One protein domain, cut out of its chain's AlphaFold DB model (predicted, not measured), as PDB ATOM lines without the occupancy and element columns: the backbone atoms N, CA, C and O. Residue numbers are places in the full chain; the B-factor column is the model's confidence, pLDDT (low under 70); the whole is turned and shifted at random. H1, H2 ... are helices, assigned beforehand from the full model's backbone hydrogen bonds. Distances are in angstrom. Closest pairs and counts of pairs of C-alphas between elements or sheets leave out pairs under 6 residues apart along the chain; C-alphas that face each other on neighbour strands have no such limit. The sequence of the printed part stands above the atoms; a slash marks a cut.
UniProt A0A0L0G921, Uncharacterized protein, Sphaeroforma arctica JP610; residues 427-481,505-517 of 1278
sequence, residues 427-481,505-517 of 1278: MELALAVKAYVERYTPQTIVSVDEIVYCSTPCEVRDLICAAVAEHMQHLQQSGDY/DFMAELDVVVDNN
ATOM      1  N   MET A 427     140.543 143.935 107.759       87.75
ATOM      2  CA  MET A 427     140.127 143.777 109.159       87.75
ATOM      3  C   MET A 427     141.311 143.747 110.142       87.75
ATOM      4  O   MET A 427     141.195 144.289 111.234       87.75
ATOM      5  N   GLU A 428     142.459 143.165 109.770       91.12
ATOM      6  CA  GLU A 428     143.664 143.183 110.619       91.12
ATOM      7  C   GLU A 428     144.187 144.619 110.758       91.12
ATOM      8  O   GLU A 428     144.471 145.075 111.862       91.12
ATOM      9  N   LEU A 429     144.214 145.368 109.649       92.56
ATOM     10  CA  LEU A 429     144.566 146.789 109.641       92.56
ATOM     11  C   LEU A 429     143.586 147.631 110.478       92.56
ATOM     12  O   LEU A 429     144.024 148.458 111.272       92.56
ATOM     13  N   ALA A 430     142.276 147.397 110.357       90.25
ATOM     14  CA  ALA A 430     141.251 148.084 111.148       90.25
ATOM     15  C   ALA A 430     141.378 147.806 112.659       90.25
ATOM     16  O   ALA A 430     141.278 148.727 113.473       90.25
ATOM     17  N   LEU A 431     141.640 146.554 113.043       90.81
ATOM     18  CA  LEU A 431     141.866 146.166 114.437       90.81
ATOM     19  C   LEU A 431     143.185 146.738 114.987       90.81
ATOM     20  O   LEU A 431     143.213 147.172 116.138       90.81
ATOM     21  N   ALA A 432     144.239 146.808 114.168       93.69
ATOM     22  CA  ALA A 432     145.510 147.430 114.540       93.69
ATOM     23  C   ALA A 432     145.371 148.949 114.741       93.69
ATOM     24  O   ALA A 432     145.837 149.464 115.755       93.69
ATOM     25  N   VAL A 433     144.652 149.657 113.852       93.94
ATOM     26  CA  VAL A 433     144.277 151.075 114.060       93.94
ATOM     27  C   VAL A 433     143.556 151.247 115.382       93.94
ATOM     28  O   VAL A 433     143.921 152.121 116.160       93.94
ATOM     29  N   LYS A 434     142.544 150.415 115.645       92.75
ATOM     30  CA  LYS A 434     141.748 150.510 116.867       92.75
ATOM     31  C   LYS A 434     142.628 150.363 118.114       92.75
ATOM     32  O   LYS A 434     142.569 151.220 118.989       92.75
ATOM     33  N   ALA A 435     143.457 149.319 118.177       93.25
ATOM     34  CA  ALA A 435     144.353 149.071 119.309       93.25
ATOM     35  C   ALA A 435     145.384 150.200 119.500       93.25
ATOM     36  O   ALA A 435     145.619 150.650 120.623       93.25
ATOM     37  N   TYR A 436     145.933 150.712 118.396       94.81
ATOM     38  CA  TYR A 436     146.871 151.831 118.386       94.81
ATOM     39  C   TYR A 436     146.226 153.141 118.872       94.81
ATOM     40  O   TYR A 436     146.765 153.792 119.763       94.81
ATOM     41  N   VAL A 437     145.042 153.500 118.366       93.81
ATOM     42  CA  VAL A 437     144.293 154.698 118.792       93.81
ATOM     43  C   VAL A 437     143.869 154.590 120.262       93.81
ATOM     44  O   VAL A 437     144.099 155.522 121.033       93.81
ATOM     45  N   GLU A 438     143.343 153.438 120.696       92.94
ATOM     46  CA  GLU A 438     142.980 153.194 122.103       92.94
ATOM     47  C   GLU A 438     144.183 153.284 123.062       92.94
ATOM     48  O   GLU A 438     143.998 153.630 124.232       92.94
ATOM     49  N   ARG A 439     145.407 152.995 122.593       94.56
ATOM     50  CA  ARG A 439     146.633 153.049 123.407       94.56
ATOM     51  C   ARG A 439     147.331 154.411 123.387       94.56
ATOM     52  O   ARG A 439     147.743 154.882 124.446       94.56
ATOM     53  N   TYR A 440     147.507 155.005 122.209       92.12
ATOM     54  CA  TYR A 440     148.410 156.140 121.991       92.12
ATOM     55  C   TYR A 440     147.688 157.475 121.755       92.12
ATOM     56  O   TYR A 440     148.244 158.523 122.085       92.12
ATOM     57  N   THR A 441     146.450 157.466 121.245       86.25
ATOM     58  CA  THR A 441     145.648 158.681 121.000       86.25
ATOM     59  C   THR A 441     144.222 158.568 121.579       86.25
ATOM     60  O   THR A 441     143.240 158.791 120.875       86.25
ATOM     61  N   PRO A 442     144.044 158.285 122.889       82.00
ATOM     62  CA  PRO A 442     142.732 157.990 123.491       82.00
ATOM     63  C   PRO A 442     141.743 159.177 123.547       82.00
ATOM     64  O   PRO A 442     140.671 159.061 124.139       82.00
ATOM     65  N   GLN A 443     142.091 160.332 122.966       80.19
ATOM     66  CA  GLN A 443     141.179 161.466 122.770       80.19
ATOM     67  C   GLN A 443     140.408 161.355 121.442       80.19
ATOM     68  O   GLN A 443     139.277 161.838 121.349       80.19
ATOM     69  N   THR A 444     140.969 160.670 120.439       75.88
ATOM     70  CA  THR A 444     140.324 160.372 119.157       75.88
ATOM     71  C   THR A 444     139.388 159.174 119.316       75.88
ATOM     72  O   THR A 444     139.742 158.028 119.050       75.88
ATOM     73  N   ILE A 445     138.156 159.426 119.768       65.00
ATOM     74  CA  ILE A 445     137.110 158.394 119.844       65.00
ATOM     75  C   ILE A 445     136.605 158.084 118.424       65.00
ATOM     76  O   ILE A 445     135.552 158.564 118.009       65.00
ATOM     77  N   VAL A 446     137.370 157.284 117.682       69.00
ATOM     78  CA  VAL A 446     136.925 156.651 116.434       69.00
ATOM     79  C   VAL A 446     136.177 155.375 116.814       69.00
ATOM     80  O   VAL A 446     136.751 154.497 117.466       69.00
ATOM     81  N   SER A 447     134.897 155.252 116.460       70.69
ATOM     82  CA  SER A 447     134.168 154.017 116.767       70.69
ATOM     83  C   SER A 447     134.620 152.878 115.849       70.69
ATOM     84  O   SER A 447     134.923 153.087 114.676       70.69
ATOM     85  N   VAL A 448     134.650 151.646 116.369       61.09
ATOM     86  CA  VAL A 448     135.038 150.460 115.577       61.09
ATOM     87  C   VAL A 448     134.146 150.309 114.349       61.09
ATOM     88  O   VAL A 448     134.628 149.962 113.275       61.09
ATOM     89  N   ASP A 449     132.859 150.621 114.511       70.81
ATOM     90  CA  ASP A 449     131.872 150.586 113.441       70.81
ATOM     91  C   ASP A 449     132.250 151.556 112.312       70.81
ATOM     92  O   ASP A 449     132.214 151.161 111.154       70.81
ATOM     93  N   GLU A 450     132.698 152.784 112.607       72.06
ATOM     94  CA  GLU A 450     133.169 153.735 111.583       72.06
ATOM     95  C   GLU A 450     134.400 153.223 110.815       72.06
ATOM     96  O   GLU A 450     134.463 153.409 109.602       72.06
ATOM     97  N   ILE A 451     135.331 152.522 111.477       71.00
ATOM     98  CA  ILE A 451     136.500 151.908 110.813       71.00
ATOM     99  C   ILE A 451     136.071 150.721 109.934       71.00
ATOM    100  O   ILE A 451     136.563 150.552 108.819       71.00
ATOM    101  N   VAL A 452     135.129 149.900 110.407       68.75
ATOM    102  CA  VAL A 452     134.579 148.758 109.652       68.75
ATOM    103  C   VAL A 452     133.658 149.217 108.508       68.75
ATOM    104  O   VAL A 452     133.512 148.502 107.516       68.75
ATOM    105  N   TYR A 453     133.083 150.420 108.601       70.56
ATOM    106  CA  TYR A 453     132.329 151.077 107.530       70.56
ATOM    107  C   TYR A 453     133.194 151.897 106.554       70.56
ATOM    108  O   TYR A 453     132.635 152.421 105.586       70.56
ATOM    109  N   CYS A 454     134.523 151.974 106.726       68.62
ATOM    110  CA  CYS A 454     135.416 152.506 105.688       68.62
ATOM    111  C   CYS A 454     135.229 151.713 104.385       68.62
ATOM    112  O   CYS A 454     135.490 150.510 104.314       68.62
ATOM    113  N   SER A 455     134.765 152.394 103.338       63.31
ATOM    114  CA  SER A 455     134.255 151.761 102.120       63.31
ATOM    115  C   SER A 455     135.354 151.325 101.148       63.31
ATOM    116  O   SER A 455     135.117 150.498 100.265       63.31
ATOM    117  N   THR A 456     136.570 151.855 101.320       83.44
ATOM    118  CA  THR A 456     137.727 151.567 100.468       83.44
ATOM    119  C   THR A 456     139.018 151.354 101.272       83.44
ATOM    120  O   THR A 456     139.214 151.972 102.321       83.44
ATOM    121  N   PRO A 457     139.983 150.565 100.753       82.50
ATOM    122  CA  PRO A 457     141.327 150.473 101.336       82.50
ATOM    123  C   PRO A 457     142.083 151.812 101.388       82.50
ATOM    124  O   PRO A 457     143.024 151.953 102.166       82.50
ATOM    125  N   CYS A 458     141.690 152.801 100.575       86.25
ATOM    126  CA  CYS A 458     142.262 154.147 100.625       86.25
ATOM    127  C   CYS A 458     141.820 154.911 101.878       86.25
ATOM    128  O   CYS A 458     142.667 155.528 102.512       86.25
ATOM    129  N   GLU A 459     140.550 154.812 102.283       87.38
ATOM    130  CA  GLU A 459     140.074 155.393 103.549       87.38
ATOM    131  C   GLU A 459     140.808 154.783 104.750       87.38
ATOM    132  O   GLU A 459     141.275 155.517 105.615       87.38
ATOM    133  N   VAL A 460     141.000 153.458 104.766       87.69
ATOM    134  CA  VAL A 460     141.746 152.770 105.840       87.69
ATOM    135  C   VAL A 460     143.225 153.185 105.861       87.69
ATOM    136  O   VAL A 460     143.789 153.370 106.940       87.69
ATOM    137  N   ARG A 461     143.854 153.408 104.696       91.06
ATOM    138  CA  ARG A 461     145.203 154.001 104.626       91.06
ATOM    139  C   ARG A 461     145.227 155.404 105.211       91.06
ATOM    140  O   ARG A 461     146.087 155.698 106.038       91.06
ATOM    141  N   ASP A 462     144.324 156.265 104.768       91.00
ATOM    142  CA  ASP A 462     144.349 157.679 105.128       91.00
ATOM    143  C   ASP A 462     144.002 157.865 106.621       91.00
ATOM    144  O   ASP A 462     144.592 158.722 107.282       91.00
ATOM    145  N   LEU A 463     143.180 156.972 107.191       91.44
ATOM    146  CA  LEU A 463     142.943 156.836 108.633       91.44
ATOM    147  C   LEU A 463     144.195 156.380 109.408       91.44
ATOM    148  O   LEU A 463     144.535 157.003 110.413       91.44
ATOM    149  N   ILE A 464     144.911 155.344 108.943       93.62
ATOM    150  CA  ILE A 464     146.193 154.908 109.540       93.62
ATOM    151  C   ILE A 464     147.187 156.073 109.570       93.62
ATOM    152  O   ILE A 464     147.801 156.349 110.599       93.62
ATOM    153  N   CYS A 465     147.308 156.801 108.462       94.06
ATOM    154  CA  CYS A 465     148.252 157.912 108.347       94.06
ATOM    155  C   CYS A 465     147.855 159.103 109.233       94.06
ATOM    156  O   CYS A 465     148.738 159.757 109.789       94.06
ATOM    157  N   ALA A 466     146.555 159.356 109.419       94.06
ATOM    158  CA  ALA A 466     146.056 160.350 110.367       94.06
ATOM    159  C   ALA A 466     146.354 159.959 111.826       94.06
ATOM    160  O   ALA A 466     146.884 160.783 112.572       94.06
ATOM    161  N   ALA A 467     146.096 158.707 112.219       93.75
ATOM    162  CA  ALA A 467     146.370 158.215 113.572       93.75
ATOM    163  C   ALA A 467     147.874 158.248 113.908       93.75
ATOM    164  O   ALA A 467     148.266 158.696 114.987       93.75
ATOM    165  N   VAL A 468     148.740 157.837 112.973       95.38
ATOM    166  CA  VAL A 468     150.200 157.928 113.145       95.38
ATOM    167  C   VAL A 468     150.659 159.389 113.242       95.38
ATOM    168  O   VAL A 468     151.465 159.713 114.115       95.38
ATOM    169  N   ALA A 469     150.103 160.297 112.434       94.62
ATOM    170  CA  ALA A 469     150.416 161.726 112.507       94.62
ATOM    171  C   ALA A 469     149.911 162.409 113.797       94.62
ATOM    172  O   ALA A 469     150.536 163.364 114.265       94.62
ATOM    173  N   GLU A 470     148.810 161.939 114.390       94.50
ATOM    174  CA  GLU A 470     148.336 162.404 115.701       94.50
ATOM    175  C   GLU A 470     149.221 161.873 116.839       94.50
ATOM    176  O   GLU A 470     149.637 162.650 117.700       94.50
ATOM    177  N   HIS A 471     149.619 160.596 116.806       94.75
ATOM    178  CA  HIS A 471     150.576 160.062 117.780       94.75
ATOM    179  C   HIS A 471     151.936 160.779 117.689       94.75
ATOM    180  O   HIS A 471     152.493 161.158 118.717       94.75
ATOM    181  N   MET A 472     152.429 161.080 116.482       94.44
ATOM    182  CA  MET A 472     153.644 161.883 116.289       94.44
ATOM    183  C   MET A 472     153.522 163.282 116.930       94.44
ATOM    184  O   MET A 472     154.467 163.757 117.563       94.44
ATOM    185  N   GLN A 473     152.351 163.930 116.839       93.38
ATOM    186  CA  GLN A 473     152.082 165.188 117.551       93.38
ATOM    187  C   GLN A 473     152.027 165.005 119.074       93.38
ATOM    188  O   GLN A 473     152.482 165.888 119.802       93.38
ATOM    189  N   HIS A 474     151.508 163.881 119.571       92.88
ATOM    190  CA  HIS A 474     151.489 163.573 121.002       92.88
ATOM    191  C   HIS A 474     152.905 163.323 121.556       92.88
ATOM    192  O   HIS A 474     153.260 163.899 122.583       92.88
ATOM    193  N   LEU A 475     153.756 162.576 120.841       92.25
ATOM    194  CA  LEU A 475     155.179 162.396 121.175       92.25
ATOM    195  C   LEU A 475     155.954 163.727 121.144       92.25
ATOM    196  O   LEU A 475     156.824 163.967 121.981       92.25
ATOM    197  N   GLN A 476     155.611 164.632 120.220       91.31
ATOM    198  CA  GLN A 476     156.173 165.986 120.190       91.31
ATOM    199  C   GLN A 476     155.707 166.851 121.382       91.31
ATOM    200  O   GLN A 476     156.430 167.755 121.803       91.31
ATOM    201  N   GLN A 477     154.517 166.585 121.935       90.50
ATOM    202  CA  GLN A 477     153.942 167.318 123.071       90.50
ATOM    203  C   GLN A 477     154.317 166.745 124.448       90.50
ATOM    204  O   GLN A 477     154.350 167.516 125.408       90.50
ATOM    205  N   SER A 478     154.617 165.443 124.575       87.44
ATOM    206  CA  SER A 478     154.915 164.813 125.878       87.44
ATOM    207  C   SER A 478     156.186 165.362 126.539       87.44
ATOM    208  O   SER A 478     156.319 165.332 127.761       87.44
ATOM    209  N   GLY A 479     157.109 165.905 125.738       75.38
ATOM    210  CA  GLY A 479     158.345 166.536 126.205       75.38
ATOM    211  C   GLY A 479     159.487 165.563 126.516       75.38
ATOM    212  O   GLY A 479     160.587 166.018 126.834       75.38
ATOM    213  N   ASP A 480     159.273 164.251 126.371       65.88
ATOM    214  CA  ASP A 480     160.340 163.244 126.483       65.88
ATOM    215  C   ASP A 480     161.443 163.492 125.435       65.88
ATOM    216  O   ASP A 480     162.642 163.407 125.734       65.88
ATOM    217  N   TYR A 481     161.044 163.932 124.234       67.69
ATOM    218  CA  TYR A 481     161.953 164.502 123.240       67.69
ATOM    219  C   TYR A 481     162.439 165.889 123.700       67.69
ATOM    220  O   TYR A 481     161.788 166.914 123.489       67.69
ATOM    221  N   ASP A 505     155.661 151.765 116.605       95.56
ATOM    222  CA  ASP A 505     154.578 151.543 117.572       95.56
ATOM    223  C   ASP A 505     153.308 151.011 116.865       95.56
ATOM    224  O   ASP A 505     152.669 150.081 117.358       95.56
ATOM    225  N   PHE A 506     152.972 151.517 115.668       95.88
ATOM    226  CA  PHE A 506     151.858 150.988 114.863       95.88
ATOM    227  C   PHE A 506     152.138 149.570 114.344       95.88
ATOM    228  O   PHE A 506     151.278 148.691 114.432       95.88
ATOM    229  N   MET A 507     153.351 149.319 113.844       94.88
ATOM    230  CA  MET A 507     153.774 147.988 113.403       94.88
ATOM    231  C   MET A 507     153.754 146.980 114.556       94.88
ATOM    232  O   MET A 507     153.381 145.837 114.328       94.88
ATOM    233  N   ALA A 508     154.087 147.383 115.788       93.75
ATOM    234  CA  ALA A 508     153.999 146.505 116.956       93.75
ATOM    235  C   ALA A 508     152.553 146.084 117.281       93.75
ATOM    236  O   ALA A 508     152.316 144.912 117.577       93.75
ATOM    237  N   GLU A 509     151.575 146.990 117.176       94.75
ATOM    238  CA  GLU A 509     150.159 146.628 117.344       94.75
ATOM    239  C   GLU A 509     149.642 145.759 116.189       94.75
ATOM    240  O   GLU A 509     148.868 144.826 116.415       94.75
ATOM    241  N   LEU A 510     150.105 146.008 114.960       93.69
ATOM    242  CA  LEU A 510     149.778 145.179 113.799       93.69
ATOM    243  C   LEU A 510     150.380 143.767 113.905       93.69
ATOM    244  O   LEU A 510     149.671 142.799 113.639       93.69
ATOM    245  N   ASP A 511     151.635 143.640 114.348       90.50
ATOM    246  CA  ASP A 511     152.287 142.354 114.641       90.50
ATOM    247  C   ASP A 511     151.436 141.551 115.654       90.50
ATOM    248  O   ASP A 511     151.115 140.388 115.411       90.50
ATOM    249  N   VAL A 512     150.957 142.192 116.734       90.75
ATOM    250  CA  VAL A 512     150.085 141.561 117.750       90.75
ATOM    251  C   VAL A 512     148.724 141.128 117.187       90.75
ATOM    252  O   VAL A 512     148.217 140.072 117.572       90.75
ATOM    253  N   VAL A 513     148.108 141.896 116.285       90.56
ATOM    254  CA  VAL A 513     146.844 141.487 115.637       90.56
ATOM    255  C   VAL A 513     147.063 140.297 114.694       90.56
ATOM    256  O   VAL A 513     146.252 139.369 114.677       90.56
ATOM    257  N   VAL A 514     148.172 140.283 113.956       86.88
ATOM    258  CA  VAL A 514     148.492 139.256 112.950       86.88
ATOM    259  C   VAL A 514     148.951 137.942 113.587       86.88
ATOM    260  O   VAL A 514     148.540 136.872 113.132       86.88
ATOM    261  N   ASP A 515     149.705 137.989 114.687       84.00
ATOM    262  CA  ASP A 515     150.057 136.798 115.475       84.00
ATOM    263  C   ASP A 515     148.816 136.135 116.118       84.00
ATOM    264  O   ASP A 515     148.841 134.943 116.443       84.00
ATOM    265  N   ASN A 516     147.702 136.868 116.253       84.38
ATOM    266  CA  ASN A 516     146.405 136.325 116.668       84.38
ATOM    267  C   ASN A 516     145.545 135.770 115.512       84.38
ATOM    268  O   ASN A 516     144.558 135.097 115.801       84.38
ATOM    269  N   ASN A 517     145.905 135.979 114.237       82.62
ATOM    270  CA  ASN A 517     145.202 135.408 113.077       82.62
ATOM    271  C   ASN A 517     145.665 133.954 112.823       82.62
ATOM    272  O   ASN A 517     146.535 133.669 111.976       82.62
TER     273      ASN A 517
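What this domain is: This is residues 427 to 481 and 505 to 517 of the 1278 residues of an uncharacterized protein of Sphaeroforma arctica JP610 (UniProt A0A0L0G921). The longest helix, H3, has the shorter H1 side by side with it, and H1 forms the middle of a small helical body. H4 packs slantwise on H1, and little H2 packs on H1 on the side away from H4; residues 476 to 481 stick out. The printed part has 68 residues, with helices H1, H2, H3 and H4 in chain order and no named strand: all helix. It is compact, with a radius of gyration of the C-alphas of 12.1 A and spans of 36 by 25 by 18 A.

How they stand to each other: H3, residues 457 to 478, touches H1, residues 427 to 440, at a shallow tilt of 16 degrees, the same way; their closest C-alphas, of His 471 and Tyr 440, are 6.1 A apart. H1, the hub, touches H4, residues 505 to 515, at a steep tilt of 44 degrees, opposite ways; the closest C-alphas, of Ala 432 and Leu 510, are 4.9 A apart. H1 also touches H2, residues 448 to 452; the closest C-alphas, of Ala 430 and Ile 451, are 6.1 A apart. H2 and H4 are apart. In H1, H2, H3 and H4 every O i to N i+4 pair is within hydrogen-bond range.

Where its parts are: H3 is 31.5 A long from C-alpha 457 at (141.327, 150.473, 101.336), H1 19.6 A, H4 15.6 A and H2 6.2 A. H4 ends with C-alpha 515 at (150.057, 136.798, 115.475).

The domain as a whole: Residues 482 to 504 are not printed; C-alphas 481 and 505 are 16.0 A apart across the cut. Neither link printed whole is long. Confidence is under 70 at residues 445 to 446, 448, 452, 454 to 455 and 480 to 481.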